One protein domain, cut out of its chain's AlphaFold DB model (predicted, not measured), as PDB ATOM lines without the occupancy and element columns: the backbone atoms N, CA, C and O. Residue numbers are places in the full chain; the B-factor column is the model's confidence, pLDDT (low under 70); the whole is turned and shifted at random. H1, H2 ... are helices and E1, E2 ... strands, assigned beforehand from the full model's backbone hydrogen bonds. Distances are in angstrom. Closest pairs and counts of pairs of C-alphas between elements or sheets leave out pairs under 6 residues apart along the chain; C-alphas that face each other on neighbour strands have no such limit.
ATOM      1  N   LYS A 267     270.197 335.682 219.719       90.12
ATOM      2  CA  LYS A 267     269.385 335.495 220.922       90.12
ATOM      3  C   LYS A 267     267.943 335.150 220.561       90.12
ATOM      4  O   LYS A 267     267.230 334.614 221.406       90.12
ATOM      5  N   GLY A 268     267.512 335.509 219.359       91.38
ATOM      6  CA  GLY A 268     266.157 335.340 218.858       91.38
ATOM      7  C   GLY A 268     265.974 334.185 217.874       91.38
ATOM      8  O   GLY A 268     266.823 333.304 217.744       91.38
ATOM      9  N   GLN A 269     264.844 334.198 217.166       94.44
ATOM     10  CA  GLN A 269     264.636 333.306 216.026       94.44
ATOM     11  C   GLN A 269     265.462 333.816 214.848       94.44
ATOM     12  O   GLN A 269     265.225 334.932 214.402       94.44
ATOM     13  N   PHE A 270     266.352 332.985 214.306       94.44
ATOM     14  CA  PHE A 270     267.089 333.301 213.085       94.44
ATOM     15  C   PHE A 270     266.527 332.559 211.870       94.44
ATOM     16  O   PHE A 270     266.237 331.365 211.956       94.44
ATOM     17  N   ILE A 271     266.414 333.262 210.746       94.62
ATOM     18  CA  ILE A 271     266.034 332.720 209.438       94.62
ATOM     19  C   ILE A 271     266.921 333.319 208.338       94.62
ATOM     20  O   ILE A 271     267.469 334.409 208.503       94.62
ATOM     21  N   ILE A 272     267.066 332.622 207.212       90.69
ATOM     22  CA  ILE A 272     267.853 333.088 206.061       90.69
ATOM     23  C   ILE A 272     267.018 333.042 204.790       90.69
ATOM     24  O   ILE A 272     266.390 332.028 204.504       90.69
ATOM     25  N   SER A 273     267.027 334.142 204.042       89.50
ATOM     26  CA  SER A 273     266.351 334.280 202.752       89.50
ATOM     27  C   SER A 273     267.361 334.194 201.626       89.50
ATOM     28  O   SER A 273     268.435 334.786 201.727       89.50
ATOM     29  N   HIS A 274     266.986 333.556 200.524       83.88
ATOM     30  CA  HIS A 274     267.734 333.547 199.282       83.88
ATOM     31  C   HIS A 274     266.801 333.727 198.090       83.88
ATOM     32  O   HIS A 274     265.863 332.952 197.899       83.88
ATOM     33  N   ARG A 275     267.102 334.688 197.218       76.75
ATOM     34  CA  ARG A 275     266.491 334.731 195.884       76.75
ATOM     35  C   ARG A 275     267.192 333.673 195.020       76.75
ATOM     36  O   ARG A 275     268.218 333.944 194.401       76.75
ATOM     37  N   GLY A 276     266.713 332.429 195.127       66.62
ATOM     38  CA  GLY A 276     267.310 331.244 194.501       66.62
ATOM     39  C   GLY A 276     267.192 331.214 192.976       66.62
ATOM     40  O   GLY A 276     266.666 332.136 192.355       66.62
ATOM     41  N   ARG A 277     267.646 330.110 192.365       57.75
ATOM     42  CA  ARG A 277     267.739 329.907 190.903       57.75
ATOM     43  C   ARG A 277     266.492 330.241 190.080       57.75
ATOM     44  O   ARG A 277     266.647 330.537 188.900       57.75
ATOM     45  N   TYR A 278     265.286 330.140 190.640       63.94
ATOM     46  CA  TYR A 278     264.079 330.436 189.866       63.94
ATOM     47  C   TYR A 278     264.034 331.894 189.395       63.94
ATOM     48  O   TYR A 278     263.411 332.131 188.368       63.94
ATOM     49  N   ASN A 279     264.722 332.817 190.089       67.81
ATOM     50  CA  ASN A 279     264.762 334.243 189.759       67.81
ATOM     51  C   ASN A 279     266.196 334.780 189.869       67.81
ATOM     52  O   ASN A 279     266.634 335.310 190.895       67.81
ATOM     53  N   ASP A 280     266.948 334.626 188.785       70.38
ATOM     54  CA  ASP A 280     268.277 335.202 188.598       70.38
ATOM     55  C   ASP A 280     268.251 336.714 188.332       70.38
ATOM     56  O   ASP A 280     269.311 337.345 188.281       70.38
ATOM     57  N   THR A 281     267.057 337.305 188.252       75.81
ATOM     58  CA  THR A 281     266.840 338.749 188.196       75.81
ATOM     59  C   THR A 281     265.725 339.228 189.143       75.81
ATOM     60  O   THR A 281     264.961 338.443 189.715       75.81
ATOM     61  N   TYR A 282     265.660 340.540 189.358       76.19
ATOM     62  CA  TYR A 282     264.486 341.249 189.875       76.19
ATOM     63  C   TYR A 282     264.192 342.457 188.982       76.19
ATOM     64  O   TYR A 282     265.110 342.960 188.337       76.19
ATOM     65  N   LEU A 283     262.939 342.907 188.930       78.94
ATOM     66  CA  LEU A 283     262.545 344.095 188.171       78.94
ATOM     67  C   LEU A 283     262.570 345.325 189.079       78.94
ATOM     68  O   LEU A 283     262.097 345.241 190.211       78.94
ATOM     69  N   ASP A 284     263.128 346.442 188.615       76.38
ATOM     70  CA  ASP A 284     262.881 347.744 189.245       76.38
ATOM     71  C   ASP A 284     261.497 348.301 188.845       76.38
ATOM     72  O   ASP A 284     260.797 347.713 188.019       76.38
ATOM     73  N   ALA A 285     261.094 349.432 189.434       75.00
ATOM     74  CA  ALA A 285     259.845 350.132 189.107       75.00
ATOM     75  C   ALA A 285     259.725 350.593 187.639       75.00
ATOM     76  O   ALA A 285     258.656 350.987 187.195       75.00
ATOM     77  N   ASP A 286     260.807 350.547 186.858       73.94
ATOM     78  CA  ASP A 286     260.765 350.868 185.431       73.94
ATOM     79  C   ASP A 286     260.671 349.623 184.540       73.94
ATOM     80  O   ASP A 286     260.626 349.748 183.310       73.94
ATOM     81  N   GLY A 287     260.691 348.432 185.142       77.69
ATOM     82  CA  GLY A 287     260.750 347.153 184.446       77.69
ATOM     83  C   GLY A 287     262.159 346.728 184.022       77.69
ATOM     84  O   GLY A 287     262.293 345.759 183.271       77.69
ATOM     85  N   HIS A 288     263.225 347.395 184.475       77.25
ATOM     86  CA  HIS A 288     264.589 346.951 184.189       77.25
ATOM     87  C   HIS A 288     264.960 345.730 185.023       77.25
ATOM     88  O   HIS A 288     264.738 345.674 186.232       77.25
ATOM     89  N   GLN A 289     265.605 344.756 184.384       78.12
ATOM     90  CA  GLN A 289     266.030 343.535 185.057       78.12
ATOM     91  C   GLN A 289     267.392 343.708 185.724       78.12
ATOM     92  O   GLN A 289     268.400 343.926 185.058       78.12
ATOM     93  N   HIS A 290     267.474 343.511 187.030       73.94
ATOM     94  CA  HIS A 290     268.720 343.512 187.788       73.94
ATOM     95  C   HIS A 290     269.170 342.085 188.093       73.94
ATOM     96  O   HIS A 290     268.398 341.331 188.681       73.94
ATOM     97  N   PRO A 291     270.407 341.682 187.757       71.75
ATOM     98  CA  PRO A 291     270.888 340.342 188.032       71.75
ATOM     99  C   PRO A 291     271.158 340.135 189.525       71.75
ATOM    100  O   PRO A 291     271.832 340.930 190.175       71.75
ATOM    101  N   THR A 292     270.766 338.976 190.050       68.31
ATOM    102  CA  THR A 292     271.078 338.515 191.414       68.31
ATOM    103  C   THR A 292     272.435 337.787 191.460       68.31
ATOM    104  O   THR A 292     272.644 336.809 192.190       68.31
ATOM    105  N   SER A 293     273.396 338.244 190.643       55.41
ATOM    106  CA  SER A 293     274.643 337.535 190.308       55.41
ATOM    107  C   SER A 293     275.528 337.226 191.522       55.41
ATOM    108  O   SER A 293     276.173 336.178 191.542       55.41
ATOM    109  N   VAL A 294     275.480 338.043 192.575       55.62
ATOM    110  CA  VAL A 294     276.231 337.824 193.828       55.62
ATOM    111  C   VAL A 294     275.401 337.087 194.898       55.62
ATOM    112  O   VAL A 294     275.909 336.732 195.954       55.62
ATOM    113  N   GLY A 295     274.159 336.719 194.574       60.59
ATOM    114  CA  GLY A 295     273.259 335.975 195.449       60.59
ATOM    115  C   GLY A 295     272.633 336.883 196.496       60.59
ATOM    116  O   GLY A 295     273.186 337.038 197.576       60.59
ATOM    117  N   VAL A 296     271.451 337.403 196.173       73.06
ATOM    118  CA  VAL A 296     270.592 338.199 197.061       73.06
ATOM    119  C   VAL A 296     270.232 337.340 198.276       73.06
ATOM    120  O   VAL A 296     269.427 336.406 198.170       73.06
ATOM    121  N   THR A 297     270.957 337.548 199.377       79.81
ATOM    122  CA  THR A 297     270.870 336.723 200.588       79.81
ATOM    123  C   THR A 297     270.865 337.606 201.817       79.81
ATOM    124  O   THR A 297     271.815 338.336 202.071       79.81
ATOM    125  N   THR A 298     269.834 337.460 202.640       85.94
ATOM    126  CA  THR A 298     269.693 338.223 203.881       85.94
ATOM    127  C   THR A 298     269.374 337.279 205.034       85.94
ATOM    128  O   THR A 298     268.470 336.446 204.939       85.94
ATOM    129  N   GLY A 299     270.112 337.408 206.137       89.94
ATOM    130  CA  GLY A 299     269.767 336.799 207.420       89.94
ATOM    131  C   GLY A 299     268.853 337.716 208.229       89.94
ATOM    132  O   GLY A 299     269.025 338.932 208.213       89.94
ATOM    133  N   TYR A 300     267.908 337.147 208.969       92.75
ATOM    134  CA  TYR A 300     266.982 337.885 209.826       92.75
ATOM    135  C   TYR A 300     266.955 337.261 211.213       92.75
ATOM    136  O   TYR A 300     266.876 336.044 211.342       92.75
ATOM    137  N   GLU A 301     266.966 338.092 212.249       93.56
ATOM    138  CA  GLU A 301     266.717 337.685 213.629       93.56
ATOM    139  C   GLU A 301     265.499 338.426 214.175       93.56
ATOM    140  O   GLU A 301     265.512 339.653 214.253       93.56
ATOM    141  N   LEU A 302     264.466 337.697 214.592       94.56
ATOM    142  CA  LEU A 302     263.370 338.257 215.381       94.56
ATOM    143  C   LEU A 302     263.789 338.304 216.847       94.56
ATOM    144  O   LEU A 302     264.131 337.269 217.423       94.56
ATOM    145  N   SER A 303     263.735 339.485 217.460       91.19
ATOM    146  CA  SER A 303     264.028 339.663 218.882       91.19
ATOM    147  C   SER A 303     263.123 338.792 219.766       91.19
ATOM    148  O   SER A 303     261.991 338.474 219.411       91.19
ATOM    149  N   LYS A 304     263.606 338.397 220.955       90.06
ATOM    150  CA  LYS A 304     262.852 337.515 221.875       90.06
ATOM    151  C   LYS A 304     261.490 338.080 222.295       90.06
ATOM    152  O   LYS A 304     260.586 337.315 222.606       90.06
ATOM    153  N   ASP A 305     261.366 339.402 222.345       87.50
ATOM    154  CA  ASP A 305     260.129 340.122 222.666       87.50
ATOM    155  C   ASP A 305     259.214 340.334 221.447       87.50
ATOM    156  O   ASP A 305     258.092 340.819 221.599       87.50
ATOM    157  N   GLY A 306     259.666 339.959 220.247       89.88
ATOM    158  CA  GLY A 306     258.880 340.050 219.026       89.88
ATOM    159  C   GLY A 306     258.697 341.466 218.488       89.88
ATOM    160  O   GLY A 306     257.863 341.669 217.610       89.88
ATOM    161  N   SER A 307     259.419 342.458 219.018       86.12
ATOM    162  CA  SER A 307     259.213 343.869 218.673       86.12
ATOM    163  C   SER A 307     260.057 344.348 217.498       86.12
ATOM    164  O   SER A 307     259.841 345.441 216.975       86.12
ATOM    165  N   THR A 308     261.111 343.617 217.134       87.19
ATOM    166  CA  THR A 308     262.089 344.096 216.153       87.19
ATOM    167  C   THR A 308     262.719 342.946 215.389       87.19
ATOM    168  O   THR A 308     262.979 341.875 215.936       87.19
ATOM    169  N   ILE A 309     263.006 343.200 214.117       90.94
ATOM    170  CA  ILE A 309     263.779 342.307 213.268       90.94
ATOM    171  C   ILE A 309     265.158 342.928 213.068       90.94
ATOM    172  O   ILE A 309     265.291 344.126 212.840       90.94
ATOM    173  N   ILE A 310     266.206 342.127 213.163       87.88
ATOM    174  CA  ILE A 310     267.570 342.541 212.843       87.88
ATOM    175  C   ILE A 310     267.942 341.854 211.540       87.88
ATOM    176  O   ILE A 310     267.914 340.627 211.474       87.88
ATOM    177  N   LYS A 311     268.288 342.627 210.511       86.94
ATOM    178  CA  LYS A 311     268.852 342.076 209.283       86.94
ATOM    179  C   LYS A 311     270.365 342.002 209.370       86.94
ATOM    180  O   LYS A 311     271.024 342.907 209.892       86.94
ATOM    181  N   TYR A 312     270.875 340.935 208.784       82.81
ATOM    182  CA  TYR A 312     272.278 340.637 208.621       82.81
ATOM    183  C   TYR A 312     272.537 340.438 207.137       82.81
ATOM    184  O   TYR A 312     271.986 339.523 206.523       82.81
ATOM    185  N   ASP A 313     273.376 341.293 206.572       74.88
ATOM    186  CA  ASP A 313     274.003 340.992 205.296       74.88
ATOM    187  C   ASP A 313     275.187 340.063 205.608       74.88
ATOM    188  O   ASP A 313     276.052 340.436 206.410       74.88
ATOM    189  N   PRO A 314     275.231 338.845 205.043       66.56
ATOM    190  CA  PRO A 314     276.342 337.923 205.267       66.56
ATOM    191  C   PRO A 314     277.698 338.505 204.847       66.56
ATOM    192  O   PRO A 314     278.735 338.072 205.349       66.56
ATOM    193  N   TRP A 315     277.704 339.505 203.969       63.84
ATOM    194  CA  TRP A 315     278.892 340.193 203.485       63.84
ATOM    195  C   TRP A 315     279.267 341.419 204.335       63.84
ATOM    196  O   TRP A 315     280.396 341.905 204.240       63.84
ATOM    197  N   ALA A 316     278.372 341.905 205.204       59.75
ATOM    198  CA  ALA A 316     278.590 343.093 206.033       59.75
ATOM    199  C   ALA A 316     279.204 342.786 207.390       59.75
ATOM    200  O   ALA A 316     278.774 341.816 207.977       59.75
ATOM    201  N   PRO A 317     280.134 343.593 207.940       59.09
ATOM    202  CA  PRO A 317     280.754 343.388 209.254       59.09
ATOM    203  C   PRO A 317     279.801 342.974 210.390       59.09
ATOM    204  O   PRO A 317     278.627 343.320 210.413       59.09
ATOM    205  N   THR A 318     280.332 342.318 211.425       55.62
ATOM    206  CA  THR A 318     279.567 341.800 212.584       55.62
ATOM    207  C   THR A 318     278.741 342.849 213.316       55.62
ATOM    208  O   THR A 318     277.713 342.551 213.926       55.62
ATOM    209  N   LEU A 319     279.223 344.089 213.282       54.75
ATOM    210  CA  LEU A 319     278.603 345.242 213.924       54.75
ATOM    211  C   LEU A 319     277.477 345.849 213.077       54.75
ATOM    212  O   LEU A 319     276.701 346.660 213.581       54.75
ATOM    213  N   SER A 320     277.363 345.446 211.815       61.97
ATOM    214  CA  SER A 320     276.445 345.989 210.817       61.97
ATOM    215  C   SER A 320     275.071 345.354 210.979       61.97
ATOM    216  O   SER A 320     274.585 344.596 210.147       61.97
ATOM    217  N   LYS A 321     274.451 345.653 212.121       74.00
ATOM    218  CA  LYS A 321     273.077 345.275 212.429       74.00
ATOM    219  C   LYS A 321     272.142 346.320 211.857       74.00
ATOM    220  O   LYS A 321     272.162 347.478 212.281       74.00
ATOM    221  N   ILE A 322     271.293 345.903 210.930       78.50
ATOM    222  CA  ILE A 322     270.271 346.775 210.367       78.50
ATOM    223  C   ILE A 322     268.964 346.469 211.086       78.50
ATOM    224  O   ILE A 322     268.368 345.413 210.893       78.50
ATOM    225  N   LEU A 323     268.520 347.393 211.937       81.25
ATOM    226  CA  LEU A 323     267.218 347.270 212.586       81.25
ATOM    227  C   LEU A 323     266.117 347.472 211.550       81.25
ATOM    228  O   LEU A 323     266.086 348.504 210.881       81.25
ATOM    229  N   PHE A 324     265.233 346.487 211.457       81.06
ATOM    230  CA  PHE A 324     264.063 346.430 210.603       81.06
ATOM    231  C   PHE A 324     262.811 346.397 211.479       81.06
ATOM    232  O   PHE A 324     262.702 345.605 212.419       81.06
ATOM    233  N   PHE A 325     261.882 347.302 211.204       82.19
ATOM    234  CA  PHE A 325     260.752 347.576 212.084       82.19
ATOM    235  C   PHE A 325     259.438 347.212 211.411       82.19
ATOM    236  O   PHE A 325     259.303 347.352 210.198       82.19
ATOM    237  N   PHE A 326     258.474 346.784 212.221       86.88
ATOM    238  CA  PHE A 326     257.075 346.602 211.833       86.88
ATOM    239  C   PHE A 326     256.400 347.957 211.555       86.88
ATOM    240  O   PHE A 326     256.947 348.990 211.964       86.88
ATOM    241  N   PRO A 327     255.235 347.992 210.877       85.69
ATOM    242  CA  PRO A 327     254.580 349.236 210.467       85.69
ATOM    243  C   PRO A 327     253.846 349.908 211.644       85.69
ATOM    244  O   PRO A 327     252.636 350.108 211.626       85.69
ATOM    245  N   GLU A 328     254.575 350.220 212.717       83.69
ATOM    246  CA  GLU A 328     254.033 350.868 213.911       83.69
ATOM    247  C   GLU A 328     253.519 352.281 213.604       83.69
ATOM    248  O   GLU A 328     254.197 353.068 212.940       83.69
ATOM    249  N   THR A 329     252.365 352.633 214.173       82.31
ATOM    250  CA  THR A 329     251.769 353.975 214.066       82.31
ATOM    251  C   THR A 329     251.665 354.628 215.445       82.31
ATOM    252  O   THR A 329     252.097 354.066 216.460       82.31
ATOM    253  N   LYS A 330     251.090 355.832 215.528       81.44
ATOM    254  CA  LYS A 330     250.762 356.451 216.824       81.44
ATOM    255  C   LYS A 330     249.705 355.639 217.581       81.44
ATOM    256  O   LYS A 330     249.746 355.600 218.807       81.44
ATOM    257  N   GLU A 331     248.838 354.935 216.860       87.06
ATOM    258  CA  GLU A 331     247.720 354.148 217.384       87.06
ATOM    259  C   GLU A 331     248.037 352.658 217.528       87.06
ATOM    260  O   GLU A 331     247.407 352.006 218.347       87.06
ATOM    261  N   ALA A 332     249.008 352.109 216.791       88.12
ATOM    262  CA  ALA A 332     249.260 350.667 216.765       88.12
ATOM    263  C   ALA A 332     250.728 350.289 217.024       88.12
ATOM    264  O   ALA A 332     251.663 351.003 216.651       88.12
ATOM    265  N   THR A 333     250.938 349.137 217.661       88.94
ATOM    266  CA  THR A 333     252.235 348.443 217.770       88.94
ATOM    267  C   THR A 333     252.067 346.967 217.420       88.94
ATOM    268  O   THR A 333     250.944 346.476 217.303       88.94
ATOM    269  N   TYR A 334     253.180 346.263 217.235       89.81
ATOM    270  CA  TYR A 334     253.193 344.869 216.814       89.81
ATOM    271  C   TYR A 334     254.006 344.020 217.793       89.81
ATOM    272  O   TYR A 334     255.103 344.394 218.204       89.81
ATOM    273  N   SER A 335     253.469 342.852 218.144       90.88
ATOM    274  CA  SER A 335     254.174 341.803 218.886       90.88
ATOM    275  C   SER A 335     254.186 340.538 218.041       90.88
ATOM    276  O   SER A 335     253.207 339.785 217.994       90.88
ATOM    277  N   ILE A 336     255.288 340.329 217.328       93.62
ATOM    278  CA  ILE A 336     255.439 339.216 216.396       93.62
ATOM    279  C   ILE A 336     255.916 337.968 217.129       93.62
ATOM    280  O   ILE A 336     256.841 338.002 217.935       93.62
ATOM    281  N   LYS A 337     255.262 336.843 216.852       93.00
ATOM    282  CA  LYS A 337     255.560 335.543 217.464       93.00
ATOM    283  C   LYS A 337     256.516 334.721 216.615       93.00
ATOM    284  O   LYS A 337     257.316 333.964 217.160       93.00
ATOM    285  N   LYS A 338     256.416 334.852 215.292       95.00
ATOM    286  CA  LYS A 338     257.198 334.067 214.342       95.00
ATOM    287  C   LYS A 338     257.435 334.849 213.060       95.00
ATOM    288  O   LYS A 338     256.554 335.576 212.603       95.00
ATOM    289  N   ILE A 339     258.608 334.639 212.475       96.44
ATOM    290  CA  ILE A 339     258.928 335.027 211.101       96.44
ATOM    291  C   ILE A 339     259.290 333.801 210.253       96.44
ATOM    292  O   ILE A 339     259.820 332.821 210.782       96.44
ATOM    293  N   ASP A 340     259.029 333.863 208.951       96.25
ATOM    294  CA  ASP A 340     259.630 332.985 207.938       96.25
ATOM    295  C   ASP A 340     260.004 333.798 206.693       96.25
ATOM    296  O   ASP A 340     259.536 334.922 206.513       96.25
ATOM    297  N   VAL A 341     260.878 333.249 205.855       93.62
ATOM    298  CA  VAL A 341     261.320 333.879 204.611       93.62
ATOM    299  C   VAL A 341     261.365 332.887 203.462       93.62
ATOM    300  O   VAL A 341     261.629 331.697 203.648       93.62
ATOM    301  N   GLY A 342     261.150 333.404 202.260       90.56
ATOM    302  CA  GLY A 342     261.323 332.670 201.014       90.56
ATOM    303  C   GLY A 342     261.437 333.635 199.845       90.56
ATOM    304  O   GLY A 342     260.586 334.510 199.687       90.56
ATOM    305  N   ALA A 343     262.483 333.499 199.028       86.50
ATOM    306  CA  ALA A 343     262.683 334.316 197.823       86.50
ATOM    307  C   ALA A 343     262.556 335.829 198.058       86.50
ATOM    308  O   ALA A 343     261.817 336.527 197.354       86.50
ATOM    309  N   SER A 344     263.278 336.320 199.068       86.69
ATOM    310  CA  SER A 344     263.304 337.732 199.474       86.69
ATOM    311  C   SER A 344     261.986 338.274 200.032       86.69
ATOM    312  O   SER A 344     261.907 339.465 200.323       86.69
ATOM    313  N   CYS A 345     260.977 337.429 200.235       90.94
ATOM    314  CA  CYS A 345     259.762 337.777 200.955       90.94
ATOM    315  C   CYS A 345     259.899 337.351 202.416       90.94
ATOM    316  O   CYS A 345     260.150 336.183 202.710       90.94
ATOM    317  N   LEU A 346     259.754 338.314 203.320       93.94
ATOM    318  CA  LEU A 346     259.659 338.118 204.757       93.94
ATOM    319  C   LEU A 346     258.184 338.063 205.140       93.94
ATOM    320  O   LEU A 346     257.436 338.981 204.827       93.94
ATOM    321  N   MET A 347     257.790 337.020 205.860       96.25
ATOM    322  CA  MET A 347     256.458 336.827 206.421       96.25
ATOM    323  C   MET A 347     256.552 336.854 207.944       96.25
ATOM    324  O   MET A 347     257.461 336.265 208.528       96.25
ATOM    325  N   ALA A 348     255.617 337.532 208.597       96.25
ATOM    326  CA  ALA A 348     255.567 337.674 210.045       96.25
ATOM    327  C   ALA A 348     254.145 337.435 210.554       96.25
ATOM    328  O   ALA A 348     253.191 337.981 210.006       96.25
ATOM    329  N   ILE A 349     254.004 336.657 211.627       95.56
ATOM    330  CA  ILE A 349     252.723 336.429 212.303       95.56
ATOM    331  C   ILE A 349     252.812 336.798 213.779       95.56
ATOM    332  O   ILE A 349     253.784 336.485 214.475       95.56
ATOM    333  N   GLY A 350     251.777 337.463 214.273       93.94
ATOM    334  CA  GLY A 350     251.648 337.832 215.673       93.94
ATOM    335  C   GLY A 350     250.484 338.777 215.865       93.94
ATOM    336  O   GLY A 350     249.465 338.634 215.208       93.94
ATOM    337  N   HIS A 351     250.619 339.749 216.755       92.31
ATOM    338  CA  HIS A 351     249.501 340.604 217.129       92.31
ATOM    339  C   HIS A 351     249.751 342.060 216.770       92.31
ATOM    340  O   HIS A 351     250.781 342.618 217.149       92.31
ATOM    341  N   LYS A 352     248.767 342.684 216.122       93.19
ATOM    342  CA  LYS A 352     248.610 344.137 216.072       93.19
ATOM    343  C   LYS A 352     247.856 344.568 217.324       93.19
ATOM    344  O   LYS A 352     246.790 344.034 217.620       93.19
ATOM    345  N   ILE A 353     248.425 345.496 218.078       90.06
ATOM    346  CA  ILE A 353     247.878 345.967 219.351       90.06
ATOM    347  C   ILE A 353     247.527 347.437 219.197       90.06
ATOM    348  O   ILE A 353     248.405 348.259 218.924       90.06
ATOM    349  N   ASP A 354     246.253 347.755 219.394       90.44
ATOM    350  CA  ASP A 354     245.789 349.131 219.497       90.44
ATOM    351  C   ASP A 354     246.262 349.720 220.834       90.44
ATOM    352  O   ASP A 354     246.025 349.166 221.906       90.44
ATOM    353  N   LYS A 355     246.982 350.837 220.784       86.44
ATOM    354  CA  LYS A 355     247.624 351.466 221.944       86.44
ATOM    355  C   LYS A 355     246.633 352.158 222.873       86.44
ATOM    356  O   LYS A 355     246.938 352.298 224.055       86.44
ATOM    357  N   LYS A 356     245.484 352.611 222.358       88.44
ATOM    358  CA  LYS A 356     244.473 353.327 223.151       88.44
ATOM    359  C   LYS A 356     243.652 352.337 223.969       88.44
ATOM    360  O   LYS A 356     243.537 352.456 225.185       88.44
ATOM    361  N   THR A 357     243.121 351.330 223.292       89.12
ATOM    362  CA  THR A 357     242.237 350.316 223.873       89.12
ATOM    363  C   THR A 357     243.036 349.187 224.528       89.12
ATOM    364  O   THR A 357     242.672 348.686 225.590       89.12
ATOM    365  N   GLY A 358     244.195 348.835 223.967       86.50
ATOM    366  CA  GLY A 358     244.947 347.630 224.314       86.50
ATOM    367  C   GLY A 358     244.446 346.377 223.593       86.50
ATOM    368  O   GLY A 358     244.981 345.300 223.853       86.50
ATOM    369  N   ILE A 359     243.445 346.497 222.711       87.81
ATOM    370  CA  ILE A 359     242.878 345.368 221.967       87.81
ATOM    371  C   ILE A 359     243.950 344.777 221.053       87.81
ATOM    372  O   ILE A 359     244.657 345.488 220.337       87.81
ATOM    373  N   SER A 360     244.059 343.451 221.088       89.38
ATOM    374  CA  SER A 360     245.034 342.676 220.334       89.38
ATOM    375  C   SER A 360     244.341 341.879 219.234       89.38
ATOM    376  O   SER A 360     243.492 341.038 219.517       89.38
ATOM    377  N   LYS A 361     244.727 342.107 217.976       91.75
ATOM    378  CA  LYS A 361     244.232 341.359 216.813       91.75
ATOM    379  C   LYS A 361     245.366 340.545 216.201       91.75
ATOM    380  O   LYS A 361     246.437 341.089 215.929       91.75
ATOM    381  N   LEU A 362     245.134 339.250 215.984       92.56
ATOM    382  CA  LEU A 362     246.059 338.396 215.241       92.56
ATOM    383  C   LEU A 362     246.214 338.950 213.816       92.56
ATOM    384  O   LEU A 362     245.228 339.290 213.164       92.56
ATOM    385  N   THR A 363     247.452 339.074 213.357       93.75
ATOM    386  CA  THR A 363     247.805 339.707 212.089       93.75
ATOM    387  C   THR A 363     248.891 338.908 211.393       93.75
ATOM    388  O   THR A 363     249.777 338.335 212.040       93.75
ATOM    389  N   LEU A 364     248.824 338.905 210.067       95.44
ATOM    390  CA  LEU A 364     249.818 338.309 209.197       95.44
ATOM    391  C   LEU A 364     250.328 339.378 208.242       95.44
ATOM    392  O   LEU A 364     249.543 340.013 207.546       95.44
ATOM    393  N   LEU A 365     251.638 339.571 208.231       95.31
ATOM    394  CA  LEU A 365     252.308 340.608 207.464       95.31
ATOM    395  C   LEU A 365     253.288 339.983 206.480       95.31
ATOM    396  O   LEU A 365     253.966 339.013 206.829       95.31
ATOM    397  N   THR A 366     253.443 340.586 205.304       94.25
ATOM    398  CA  THR A 366     254.583 340.320 204.420       94.25
ATOM    399  C   THR A 366     255.325 341.593 204.035       94.25
ATOM    400  O   THR A 366     254.803 342.701 204.136       94.25
ATOM    401  N   ASN A 367     256.592 341.449 203.659       90.06
ATOM    402  CA  ASN A 367     257.417 342.531 203.139       90.06
ATOM    403  C   ASN A 367     258.468 341.952 202.186       90.06
ATOM    404  O   ASN A 367     259.129 340.963 202.517       90.06
ATOM    405  N   LEU A 368     258.656 342.559 201.015       85.75
ATOM    406  CA  LEU A 368     259.757 342.211 200.116       85.75
ATOM    407  C   LEU A 368     261.026 342.935 200.562       85.75
ATOM    408  O   LEU A 368     261.159 344.151 200.447       85.75
ATOM    409  N   CYS A 369     261.951 342.176 201.145       72.25
ATOM    410  CA  CYS A 369     262.751 342.716 202.235       72.25
ATOM    411  C   CYS A 369     264.259 342.458 202.164       72.25
ATOM    412  O   CYS A 369     264.947 342.598 203.178       72.25
ATOM    413  N   ASP A 370     264.812 342.112 201.008       80.00
ATOM    414  CA  ASP A 370     266.241 341.804 200.929       80.00
ATOM    415  C   ASP A 370     267.127 343.056 201.017       80.00
ATOM    416  O   ASP A 370     266.800 344.084 200.427       80.00
ATOM    417  N   ILE A 371     268.250 342.986 201.744       77.12
ATOM    418  CA  ILE A 371     269.202 344.104 201.864       77.12
ATOM    419  C   ILE A 371     269.719 344.535 200.495       77.12
ATOM    420  O   ILE A 371     269.877 345.738 200.279       77.12
ATOM    421  N   ASP A 372     269.960 343.577 199.598       74.81
ATOM    422  CA  ASP A 372     270.506 343.833 198.267       74.81
ATOM    423  C   ASP A 372     269.445 344.427 197.327       74.81
ATOM    424  O   ASP A 372     269.765 345.279 196.502       74.81
ATOM    425  N   ILE A 373     268.172 344.039 197.483       76.62
ATOM    426  CA  ILE A 373     267.047 344.641 196.742       76.62
ATOM    427  C   ILE A 373     266.776 346.052 197.262       76.62
ATOM    428  O   ILE A 373     266.630 346.988 196.487       76.62
ATOM    429  N   LEU A 374     266.816 346.244 198.581       75.25
ATOM    430  CA  LEU A 374     266.808 347.551 199.241       75.25
ATOM    431  C   LEU A 374     268.157 348.272 199.084       75.25
ATOM    432  O   LEU A 374     268.490 349.118 199.920       75.25
ATOM    433  N   GLY A 375     268.934 347.925 198.053       67.75
ATOM    434  CA  GLY A 375     270.391 347.814 198.040       67.75
ATOM    435  C   GLY A 375     271.129 348.799 198.915       67.75
ATOM    436  O   GLY A 375     271.614 349.858 198.503       67.75
ATOM    437  N   GLY A 376     271.233 348.410 200.169       67.62
ATOM    438  CA  GLY A 376     272.196 349.019 201.048       67.62
ATOM    439  C   GLY A 376     273.357 348.093 201.366       67.62
ATOM    440  O   GLY A 376     274.080 348.345 202.326       67.62
ATOM    441  N   ASN A 377     273.584 347.102 200.502       67.25
ATOM    442  CA  ASN A 377     274.919 346.609 200.221       67.25
ATOM    443  C   ASN A 377     275.610 347.566 199.226       67.25
ATOM    444  O   ASN A 377     275.281 347.567 198.039       67.25
ATOM    445  N   PRO A 378     276.566 348.399 199.675       62.44
ATOM    446  CA  PRO A 378     277.239 349.370 198.812       62.44
ATOM    447  C   PRO A 378     278.220 348.721 197.824       62.44
ATOM    448  O   PRO A 378     278.708 349.405 196.930       62.44
ATOM    449  N   GLY A 379     278.558 347.438 198.006       58.38
ATOM    450  CA  GLY A 379     279.459 346.696 197.123       58.38
ATOM    451  C   GLY A 379     278.770 346.125 195.884       58.38
ATOM    452  O   GLY A 379     279.449 345.776 194.918       58.38
ATOM    453  N   LEU A 380     277.438 346.046 195.887       58.88
ATOM    454  CA  LEU A 380     276.661 345.654 194.719       58.88
ATOM    455  C   LEU A 380     276.298 346.906 193.929       58.88
ATOM    456  O   LEU A 380     275.326 347.596 194.221       58.88
ATOM    457  N   ASN A 381     277.106 347.202 192.911       52.16
ATOM    458  CA  ASN A 381     276.715 348.182 191.908       52.16
ATOM    459  C   ASN A 381     275.417 347.698 191.249       52.16
ATOM    460  O   ASN A 381     275.359 346.553 190.791       52.16
ATOM    461  N   TYR A 382     274.406 348.566 191.183       56.97
ATOM    462  CA  TYR A 382     273.132 348.319 190.504       56.97
ATOM    463  C   TYR A 382     273.356 348.220 188.994       56.97
ATOM    464  O   TYR A 382     273.101 349.140 188.223       56.97
ATOM    465  N   ALA A 383     273.898 347.092 188.553       50.69
ATOM    466  CA  ALA A 383     273.856 346.727 187.156       50.69
ATOM    467  C   ALA A 383     272.426 346.270 186.856       50.69
ATOM    468  O   ALA A 383     271.860 345.489 187.612       50.69
ATOM    469  N   TYR A 384     271.844 346.751 185.768       56.66
ATOM    470  CA  TYR A 384     270.674 346.144 185.147       56.66
ATOM    471  C   TYR A 384     271.082 345.615 183.773       56.66
ATOM    472  O   TYR A 384     271.993 346.143 183.119       56.66
ATOM    473  N   GLN A 385     270.463 344.515 183.369       51.44
ATOM    474  CA  GLN A 385     270.553 343.975 182.027       51.44
ATOM    475  C   GLN A 385     269.665 344.851 181.142       51.44
ATOM    476  O   GLN A 385     268.451 344.873 181.311       51.44
ATOM    477  N   THR A 386     270.275 345.607 180.226       50.16
ATOM    478  CA  THR A 386     269.537 346.196 179.101       50.16
ATOM    479  C   THR A 386     269.792 345.353 177.873       50.16
ATOM    480  O   THR A 386     270.908 344.872 177.662       50.16
ATOM    481  N   GLU A 387     268.772 345.225 177.036       51.06
ATOM    482  CA  GLU A 387     268.906 344.595 175.726       51.06
ATOM    483  C   GLU A 387     269.728 345.475 174.766       51.06
ATOM    484  O   GLU A 387     270.406 344.954 173.881       51.06
ATOM    485  N   HIS A 388     269.767 346.800 174.988       47.03
ATOM    486  CA  HIS A 388     270.481 347.749 174.130       47.03
ATOM    487  C   HIS A 388     271.846 348.212 174.698       47.03
ATOM    488  O   HIS A 388     271.899 348.880 175.736       47.03
ATOM    489  N   ASP A 398     274.930 355.601 189.151       53.88
ATOM    490  CA  ASP A 398     274.439 355.851 190.495       53.88
ATOM    491  C   ASP A 398     272.895 355.843 190.580       53.88
ATOM    492  O   ASP A 398     272.359 356.045 191.673       53.88
ATOM    493  N   LEU A 399     272.171 355.632 189.466       60.09
ATOM    494  CA  LEU A 399     270.706 355.598 189.443       60.09
ATOM    495  C   LEU A 399     270.201 354.342 190.153       60.09
ATOM    496  O   LEU A 399     270.461 353.217 189.729       60.09
ATOM    497  N   ARG A 400     269.459 354.556 191.235       66.75
ATOM    498  CA  ARG A 400     268.838 353.500 192.024       66.75
ATOM    499  C   ARG A 400     267.327 353.642 191.956       66.75
ATOM    500  O   ARG A 400     266.780 354.623 192.456       66.75
ATOM    501  N   ILE A 401     266.675 352.627 191.410       70.31
ATOM    502  CA  ILE A 401     265.222 352.509 191.371       70.31
ATOM    503  C   ILE A 401     264.884 351.185 192.051       70.31
ATOM    504  O   ILE A 401     265.472 350.151 191.744       70.31
ATOM    505  N   LEU A 402     264.037 351.237 193.078       72.56
ATOM    506  CA  LEU A 402     263.591 350.028 193.769       72.56
ATOM    507  C   LEU A 402     262.456 349.368 192.977       72.56
ATOM    508  O   LEU A 402     261.772 350.078 192.245       72.56
ATOM    509  N   PRO A 403     262.230 348.049 193.124       72.38
ATOM    510  CA  PRO A 403     261.021 347.408 192.606       72.38
ATOM    511  C   PRO A 403     259.760 348.123 193.092       72.38
ATOM    512  O   PRO A 403     259.729 348.549 194.251       72.38
ATOM    513  N   ASP A 404     258.716 348.194 192.264       69.56
ATOM    514  CA  ASP A 404     257.434 348.813 192.642       69.56
ATOM    515  C   ASP A 404     256.832 348.206 193.907       69.56
ATOM    516  O   ASP A 404     256.378 348.900 194.813       69.56
ATOM    517  N   GLU A 405     256.922 346.886 194.014       65.62
ATOM    518  CA  GLU A 405     256.452 346.111 195.161       65.62
ATOM    519  C   GLU A 405     257.174 346.504 196.471       65.62
ATOM    520  O   GLU A 405     256.681 346.276 197.574       65.62
ATOM    521  N   VAL A 406     258.364 347.106 196.364       67.31
ATOM    522  CA  VAL A 406     259.183 347.584 197.487       67.31
ATOM    523  C   VAL A 406     259.001 349.089 197.711       67.31
ATOM    524  O   VAL A 406     259.066 349.547 198.854       67.31
ATOM    525  N   SER A 407     258.820 349.867 196.640       57.16
ATOM    526  CA  SER A 407     258.671 351.326 196.689       57.16
ATOM    527  C   SER A 407     257.268 351.765 197.109       57.16
ATOM    528  O   SER A 407     257.157 352.799 197.761       57.16
ATOM    529  N   ASN A 408     256.229 350.990 196.791       55.59
ATOM    530  CA  ASN A 408     254.842 351.409 196.988       55.59
ATOM    531  C   ASN A 408     254.177 350.786 198.226       55.59
ATOM    532  O   ASN A 408     253.326 351.435 198.828       55.59
ATOM    533  N   GLU A 409     254.560 349.573 198.648       56.75
ATOM    534  CA  GLU A 409     253.702 348.794 199.564       56.75
ATOM    535  C   GLU A 409     254.280 348.455 200.941       56.75
ATOM    536  O   GLU A 409     253.542 347.980 201.799       56.75
ATOM    537  N   GLY A 410     255.551 348.756 201.230       76.88
ATOM    538  CA  GLY A 410     256.100 348.569 202.578       76.88
ATOM    539  C   GLY A 410     255.734 347.206 203.193       76.88
ATOM    540  O   GLY A 410     256.060 346.156 202.645       76.88
ATOM    541  N   TRP A 411     255.114 347.212 204.376       86.81
ATOM    542  CA  TRP A 411     254.506 346.008 204.950       86.81
ATOM    543  C   TRP A 411     253.070 345.843 204.460       86.81
ATOM    544  O   TRP A 411     252.262 346.755 204.605       86.81
ATOM    545  N   VAL A 412     252.752 344.639 204.006       91.00
ATOM    546  CA  VAL A 412     251.447 344.269 203.467       91.00
ATOM    547  C   VAL A 412     250.703 343.396 204.475       91.00
ATOM    548  O   VAL A 412     251.218 342.366 204.913       91.00
ATOM    549  N   ASP A 413     249.496 343.812 204.858       92.25
ATOM    550  CA  ASP A 413     248.594 343.042 205.722       92.25
ATOM    551  C   ASP A 413     247.853 341.962 204.909       92.25
ATOM    552  O   ASP A 413     247.281 342.227 203.850       92.25
ATOM    553  N   HIS A 414     247.801 340.740 205.439       93.31
ATOM    554  CA  HIS A 414     246.991 339.647 204.905       93.31
ATOM    555  C   HIS A 414     245.865 339.315 205.878       93.31
ATOM    556  O   HIS A 414     246.108 338.862 207.001       93.31
ATOM    557  N   TYR A 415     244.623 339.490 205.425       91.62
ATOM    558  CA  TYR A 415     243.457 339.038 206.174       91.62
ATOM    559  C   TYR A 415     243.546 337.532 206.392       91.62
ATOM    560  O   TYR A 415     243.765 336.774 205.447       91.62
ATOM    561  N   LEU A 416     243.422 337.107 207.647       91.06
ATOM    562  CA  LEU A 416     243.360 335.694 207.993       91.06
ATOM    563  C   LEU A 416     241.996 335.120 207.585       91.06
ATOM    564  O   LEU A 416     241.025 335.875 207.553       91.06
ATOM    565  N   PRO A 417     241.906 333.809 207.302       87.19
ATOM    566  CA  PRO A 417     240.624 333.151 207.067       87.19
ATOM    567  C   PRO A 417     239.635 333.449 208.203       87.19
ATOM    568  O   PRO A 417     239.939 333.161 209.361       87.19
ATOM    569  N   SER A 418     238.482 334.029 207.868       76.19
ATOM    570  CA  SER A 418     237.415 334.392 208.816       76.19
ATOM    571  C   SER A 418     236.056 333.746 208.536       76.19
ATOM    572  O   SER A 418     235.249 333.641 209.453       76.19
ATOM    573  N   ASP A 419     235.811 333.286 207.308       60.38
ATOM    574  CA  ASP A 419     234.450 333.034 206.808       60.38
ATOM    575  C   ASP A 419     234.120 331.540 206.747       60.38
ATOM    576  O   ASP A 419     233.639 331.031 205.736       60.38
ATOM    577  N   LEU A 420     234.452 330.792 207.797       63.12
ATOM    578  CA  LEU A 420     234.243 329.348 207.804       63.12
ATOM    579  C   LEU A 420     233.276 328.956 208.916       63.12
ATOM    580  O   LEU A 420     233.401 329.409 210.047       63.12
ATOM    581  N   GLU A 421     232.348 328.055 208.586       70.88
ATOM    582  CA  GLU A 421     231.348 327.471 209.497       70.88
ATOM    583  C   GLU A 421     231.965 326.788 210.734       70.88
ATOM    584  O   GLU A 421     231.259 326.442 211.678       70.88
ATOM    585  N   GLN A 422     233.283 326.573 210.738       77.50
ATOM    586  CA  GLN A 422     234.018 325.874 211.787       77.50
ATOM    587  C   GLN A 422     235.034 326.801 212.467       77.50
ATOM    588  O   GLN A 422     235.689 327.590 211.779       77.50
ATOM    589  N   PRO A 423     235.248 326.658 213.790       82.06
ATOM    590  CA  PRO A 423     236.281 327.401 214.497       82.06
ATOM    591  C   PRO A 423     237.670 327.069 213.938       82.06
ATOM    592  O   PRO A 423     237.969 325.918 213.598       82.06
ATOM    593  N   ILE A 424     238.515 328.098 213.852       88.50
ATOM    594  CA  ILE A 424     239.883 328.001 213.342       88.50
ATOM    595  C   ILE A 424     240.861 328.380 214.448       88.50
ATOM    596  O   ILE A 424     240.810 329.486 214.988       88.50
ATOM    597  N   GLU A 425     241.805 327.490 214.725       90.94
ATOM    598  CA  GLU A 425     242.928 327.757 215.618       90.94
ATOM    599  C   GLU A 425     244.210 327.878 214.797       90.94
ATOM    600  O   GLU A 425     244.628 326.922 214.145       90.94
ATOM    601  N   PHE A 426     244.856 329.042 214.822       91.56
ATOM    602  CA  PHE A 426     246.128 329.256 214.128       91.56
ATOM    603  C   PHE A 426     247.316 328.919 215.024       91.56
ATOM    604  O   PHE A 426     247.294 329.198 216.219       91.56
ATOM    605  N   TYR A 427     248.389 328.400 214.433       92.62
ATOM    606  CA  TYR A 427     249.636 328.059 215.121       92.62
ATOM    607  C   TYR A 427     250.776 328.978 214.669       92.62
ATOM    608  O   TYR A 427     250.731 329.592 213.603       92.62
ATOM    609  N   ASN A 428     251.848 329.066 215.461       87.81
ATOM    610  CA  ASN A 428     253.023 329.899 215.159       87.81
ATOM    611  C   ASN A 428     253.963 329.274 214.106       87.81
ATOM    612  O   ASN A 428     255.161 329.566 214.085       87.81
ATOM    613  N   GLN A 429     253.428 328.430 213.224       94.19
ATOM    614  CA  GLN A 429     254.146 327.786 212.136       94.19
ATOM    615  C   GLN A 429     253.671 328.378 210.805       94.19
ATOM    616  O   GLN A 429     252.579 328.088 210.321       94.19
ATOM    617  N   ILE A 430     254.506 329.238 210.227       96.19
ATOM    618  CA  ILE A 430     254.274 329.895 208.938       96.19
ATOM    619  C   ILE A 430     255.361 329.498 207.950       96.19
ATOM    620  O   ILE A 430     256.462 329.110 208.348       96.19
ATOM    621  N   THR A 431     255.054 329.549 206.660       96.69
ATOM    622  CA  THR A 431     256.019 329.208 205.616       96.69
ATOM    623  C   THR A 431     255.824 330.057 204.371       96.69
ATOM    624  O   THR A 431     254.704 330.196 203.891       96.69
ATOM    625  N   VAL A 432     256.924 330.565 203.821       95.44
ATOM    626  CA  VAL A 432     256.982 331.160 202.482       95.44
ATOM    627  C   VAL A 432     257.730 330.217 201.550       95.44
ATOM    628  O   VAL A 432     258.849 329.778 201.846       95.44
ATOM    629  N   ILE A 433     257.114 329.912 200.411       92.12
ATOM    630  CA  ILE A 433     257.688 329.038 199.385       92.12
ATOM    631  C   ILE A 433     257.864 329.815 198.091       92.12
ATOM    632  O   ILE A 433     256.920 330.428 197.600       92.12
ATOM    633  N   GLN A 434     259.058 329.720 197.509       87.81
ATOM    634  CA  GLN A 434     259.307 330.145 196.135       87.81
ATOM    635  C   GLN A 434     258.745 329.108 195.159       87.81
ATOM    636  O   GLN A 434     259.155 327.944 195.172       87.81
ATOM    637  N   LYS A 435     257.834 329.545 194.296       85.88
ATOM    638  CA  LYS A 435     257.360 328.818 193.119       85.88
ATOM    639  C   LYS A 435     258.140 329.296 191.873       85.88
ATOM    640  O   LYS A 435     258.874 330.287 191.945       85.88
ATOM    641  N   PRO A 436     258.041 328.593 190.730       80.56
ATOM    642  CA  PRO A 436     258.540 329.105 189.452       80.56
ATOM    643  C   PRO A 436     257.970 330.500 189.120       80.56
ATOM    644  O   PRO A 436     256.918 330.866 189.636       80.56
ATOM    645  N   GLN A 437     258.636 331.254 188.237       77.88
ATOM    646  CA  GLN A 437     258.145 332.548 187.714       77.88
ATOM    647  C   GLN A 437     257.944 333.635 188.796       77.88
ATOM    648  O   GLN A 437     256.956 334.356 188.776       77.88
ATOM    649  N   ASP A 438     258.852 333.725 189.773       74.12
ATOM    650  CA  ASP A 438     258.767 334.650 190.927       74.12
ATOM    651  C   ASP A 438     257.482 334.604 191.761       74.12
ATOM    652  O   ASP A 438     257.264 335.452 192.626       74.12
ATOM    653  N   GLN A 439     256.681 333.553 191.595       86.25
ATOM    654  CA  GLN A 439     255.523 333.324 192.437       86.25
ATOM    655  C   GLN A 439     255.951 332.900 193.842       86.25
ATOM    656  O   GLN A 439     256.956 332.211 194.053       86.25
ATOM    657  N   ARG A 440     255.154 333.303 194.827       91.00
ATOM    658  CA  ARG A 440     255.368 332.992 196.240       91.00
ATOM    659  C   ARG A 440     254.060 332.496 196.831       91.00
ATOM    660  O   ARG A 440     253.013 333.096 196.602       91.00
ATOM    661  N   GLU A 441     254.137 331.415 197.592       95.19
ATOM    662  CA  GLU A 441     253.007 330.871 198.342       95.19
ATOM    663  C   GLU A 441     253.234 331.081 199.832       95.19
ATOM    664  O   GLU A 441     254.289 330.729 200.369       95.19
ATOM    665  N   LEU A 442     252.228 331.654 200.481       97.12
ATOM    666  CA  LEU A 442     252.155 331.820 201.920       97.12
ATOM    667  C   LEU A 442     251.418 330.624 202.503       97.12
ATOM    668  O   LEU A 442     250.365 330.243 201.995       97.12
ATOM    669  N   ARG A 443     251.937 330.062 203.593       97.50
ATOM    670  CA  ARG A 443     251.277 329.006 204.360       97.50
ATOM    671  C   ARG A 443     251.223 329.361 205.837       97.50
ATOM    672  O   ARG A 443     252.183 329.906 206.384       97.50
ATOM    673  N   ILE A 444     250.130 328.998 206.492       96.06
ATOM    674  CA  ILE A 444     249.916 329.162 207.930       96.06
ATOM    675  C   ILE A 444     249.285 327.894 208.494       96.06
ATOM    676  O   ILE A 444     248.249 327.436 208.014       96.06
ATOM    677  N   ALA A 445     249.925 327.309 209.498       95.75
ATOM    678  CA  ALA A 445     249.440 326.094 210.127       95.75
ATOM    679  C   ALA A 445     248.198 326.399 210.977       95.75
ATOM    680  O   ALA A 445     248.147 327.416 211.679       95.75
ATOM    681  N   ALA A 446     247.192 325.534 210.887       94.62
ATOM    682  CA  ALA A 446     245.906 325.740 211.535       94.62
ATOM    683  C   ALA A 446     245.198 324.417 211.855       94.62
ATOM    684  O   ALA A 446     245.428 323.395 211.207       94.62
ATOM    685  N   LYS A 447     244.276 324.463 212.812       93.19
ATOM    686  CA  LYS A 447     243.277 323.422 213.059       93.19
ATOM    687  C   LYS A 447     241.905 323.976 212.669       93.19
ATOM    688  O   LYS A 447     241.546 325.063 213.117       93.19
ATOM    689  N   ARG A 448     241.170 323.262 211.810       92.06
ATOM    690  CA  ARG A 448     239.812 323.613 211.361       92.06
ATOM    691  C   ARG A 448     238.846 322.548 211.873       92.06
ATOM    692  O   ARG A 448     238.914 321.402 211.414       92.06
ATOM    693  N   GLY A 449     238.008 322.903 212.848       90.12
ATOM    694  CA  GLY A 449     237.272 321.910 213.636       90.12
ATOM    695  C   GLY A 449     238.253 320.934 214.298       90.12
ATOM    696  O   GLY A 449     239.166 321.360 215.002       90.12
ATOM    697  N   ASP A 450     238.137 319.639 213.996       90.88
ATOM    698  CA  ASP A 450     239.073 318.604 214.465       90.88
ATOM    699  C   ASP A 450     240.179 318.232 213.474       90.88
ATOM    700  O   ASP A 450     241.038 317.398 213.766       90.88
ATOM    701  N   THR A 451     240.209 318.869 212.302       92.94
ATOM    702  CA  THR A 451     241.190 318.544 211.265       92.94
ATOM    703  C   THR A 451     242.417 319.439 211.370       92.94
ATOM    704  O   THR A 451     242.325 320.660 211.229       92.94
ATOM    705  N   LEU A 452     243.584 318.824 211.556       93.44
ATOM    706  CA  LEU A 452     244.876 319.499 211.492       93.44
ATOM    707  C   LEU A 452     245.288 319.759 210.038       93.44
ATOM    708  O   LEU A 452     245.076 318.923 209.153       93.44
ATOM    709  N   GLY A 453     245.870 320.924 209.771       95.19
ATOM    710  CA  GLY A 453     246.313 321.268 208.433       95.19
ATOM    711  C   GLY A 453     247.046 322.592 208.336       95.19
ATOM    712  O   GLY A 453     247.618 323.113 209.293       95.19
ATOM    713  N   TYR A 454     247.031 323.153 207.137       96.00
ATOM    714  CA  TYR A 454     247.494 324.510 206.900       96.00
ATOM    715  C   TYR A 454     246.618 325.197 205.861       96.00
ATOM    716  O   TYR A 454     246.118 324.569 204.923       96.00
ATOM    717  N   TYR A 455     246.451 326.504 206.022       96.69
ATOM    718  CA  TYR A 455     245.943 327.354 204.958       96.69
ATOM    719  C   TYR A 455     247.096 327.797 204.075       96.69
ATOM    720  O   TYR A 455     248.191 328.068 204.570       96.69
ATOM    721  N   PHE A 456     246.844 327.896 202.777       97.31
ATOM    722  CA  PHE A 456     247.787 328.454 201.824       97.31
ATOM    723  C   PHE A 456     247.099 329.391 200.835       97.31
ATOM    724  O   PHE A 456     245.902 329.255 200.572       97.31
ATOM    725  N   LYS A 457     247.863 330.349 200.316       96.50
ATOM    726  CA  LYS A 457     247.460 331.258 199.240       96.50
ATOM    727  C   LYS A 457     248.684 331.828 198.533       96.50
ATOM    728  O   LYS A 457     249.790 331.776 199.072       96.50
ATOM    729  N   ASP A 458     248.496 332.416 197.361       95.38
ATOM    730  CA  ASP A 458     249.564 333.180 196.711       95.38
ATOM    731  C   ASP A 458     249.802 334.519 197.426       95.38
ATOM    732  O   ASP A 458     248.914 335.029 198.112       95.38
ATOM    733  N   LEU A 459     250.989 335.111 197.257       91.69
ATOM    734  CA  LEU A 459     251.409 336.337 197.953       91.69
ATOM    735  C   LEU A 459     250.438 337.521 197.808       91.69
ATOM    736  O   LEU A 459     250.414 338.370 198.687       91.69
ATOM    737  N   SER A 460     249.624 337.588 196.751       90.19
ATOM    738  CA  SER A 460     248.664 338.687 196.572       90.19
ATOM    739  C   SER A 460     247.747 338.868 197.801       90.19
ATOM    740  O   SER A 460     247.162 337.896 198.290       90.19
ATOM    741  N   PRO A 461     247.544 340.097 198.311       85.38
ATOM    742  CA  PRO A 461     246.618 340.363 199.417       85.38
ATOM    743  C   PRO A 461     245.197 339.881 199.139       85.38
ATOM    744  O   PRO A 461     244.542 339.379 200.052       85.38
ATOM    745  N   HIS A 462     244.776 339.939 197.876       87.44
ATOM    746  CA  HIS A 462     243.428 339.605 197.421       87.44
ATOM    747  C   HIS A 462     243.230 338.124 197.076       87.44
ATOM    748  O   HIS A 462     242.113 337.718 196.772       87.44
ATOM    749  N   SER A 463     244.283 337.301 197.119       92.88
ATOM    750  CA  SER A 463     244.138 335.859 196.902       92.88
ATOM    751  C   SER A 463     243.382 335.199 198.062       92.88
ATOM    752  O   SER A 463     243.571 335.557 199.234       92.88
ATOM    753  N   SER A 464     242.548 334.212 197.738       94.75
ATOM    754  CA  SER A 464     241.764 333.453 198.714       94.75
ATOM    755  C   SER A 464     242.596 332.369 199.396       94.75
ATOM    756  O   SER A 464     243.464 331.745 198.783       94.75
ATOM    757  N   TRP A 465     242.305 332.109 200.670       95.62
ATOM    758  CA  TRP A 465     242.921 331.017 201.420       95.62
ATOM    759  C   TRP A 465     242.279 329.672 201.095       95.62
ATOM    760  O   TRP A 465     241.061 329.535 201.111       95.62
ATOM    761  N   THR A 466     243.110 328.650 200.902       95.94
ATOM    762  CA  THR A 466     242.680 327.256 200.736       95.94
ATOM    763  C   THR A 466     243.231 326.406 201.874       95.94
ATOM    764  O   THR A 466     244.406 326.523 202.211       95.94
ATOM    765  N   PHE A 467     242.404 325.548 202.477       95.56
ATOM    766  CA  PHE A 467     242.837 324.634 203.539       95.56
ATOM    767  C   PHE A 467     243.269 323.284 202.963       95.56
ATOM    768  O   PHE A 467     242.531 322.672 202.191       95.56
ATOM    769  N   LYS A 468     244.429 322.783 203.390       95.81
ATOM    770  CA  LYS A 468     244.901 321.427 203.094       95.81
ATOM    771  C   LYS A 468     245.156 320.683 204.400       95.81
ATOM    772  O   LYS A 468     245.898 321.163 205.255       95.81
ATOM    773  N   LYS A 469     244.552 319.495 204.530       95.19
ATOM    774  CA  LYS A 469     244.808 318.585 205.653       95.19
ATOM    775  C   LYS A 469     246.293 318.224 205.694       95.19
ATOM    776  O   LYS A 469     246.896 317.928 204.660       95.19
ATOM    777  N   TYR A 470     246.862 318.255 206.891       93.19
ATOM    778  CA  TYR A 470     248.255 317.930 207.138       93.19
ATOM    779  C   TYR A 470     248.416 317.476 208.585       93.19
ATOM    780  O   TYR A 470     248.164 318.234 209.518       93.19
TER     781      TYR A 470
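What this domain is: This is residues 267 to 388 and 398 to 470 of the 603 residues of an uncharacterized protein of Legionella busanensis (UniProt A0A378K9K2). Three twisted four-stranded sheets make a stack: E7 E8 E9 E10 stands between E1 E4 E5 E6 and E11 E12 E13 E14, overlapping each only in part, and its edge strand E7 comes close to the edge strand E1 of the one and to the edge strand E11 of the other, while E1 and E11 are apart. The small hairpin E2 E3 and the unnamed residues 375 to 388 lie at one end of the length. The 195 printed residues have one named helix and fourteen named strands, in the order E1 to E9, H1, E10 to E14; the sheets are antiparallel, each in the order just given. The class is mostly strand, though under half of the residues are in named elements. The whole is compact, with a radius of gyration of the C-alphas of 17.7 A, and spans 56 by 34 by 28 A.

How they stand to each other: E7 (residues 332 to 342), E8 (345 to 354) and E9 (360 to 368) form a meander, each strand the antiparallel neighbour of the one before, and E10 (412 to 414) follows at the edge of this strongly twisted sheet. Within hydrogen-bond range are N 337 and O 349 at 2.8 A, N 348 and O 365 at 2.8 A, and N 366 and O 412 at 2.9 A. E11 (424 to 434), E12 (440 to 448), E13 (451 to 458) and E14 (466 to 469) form a second meander, with N 431 and O 443, N 444 and O 455, and N 456 and O 466 each 2.9 A apart. These two sheets are face to face, their strands at 48 degrees; the closest C-alphas of E7 and E11 are those of Gly 342 and Val 432, 4.8 A. E1 (269 to 274) is antiparallel to E4 (297 to 302), with N 271 and O 300 at 2.9 A; E4, E5 (309 to 312) and E6 (322 to 324) form a third meander, with N 301 and O 310, and N 311 and O 322, at 2.8 A. This sheet is face to face with E7 E8 E9 E10, their strands at 20 degrees; the closest C-alphas of E1 and E7 are those of Ser 273 and Val 341, 5.4 A. E2 (281 to 283) and E3 (289 to 291) are a hairpin, with N 282 and O 290 at 2.9 A. H1 (404 to 407) only grazes the sheet E7 E8 E9 E10 with residues 405 to 407; it is too short for an O i to N i+4 pair, and its one O i to N i+3 pair is within range.

Where its parts are: E7 is 26.8 A long and bends by 76 degrees at residue 337; E11 is 26.0 A long and bends by 77 degrees at residue 428. E1 begins at C-alpha 269 (264.636, 333.306, 216.026), and E14 ends at C-alpha 469 (244.808, 318.585, 205.653).

The domain as a whole: The C-alphas farthest apart, those of His 388 and Asp 450, are 58.8 A apart. Residues 389 to 397 are not printed, and C-alphas 388 and 398 are 18.7 A apart across the cut. Of the links printed whole, none is long. Mean pLDDT of the printed part is 81.9; 40 residues are under 70, among them 375 to 388.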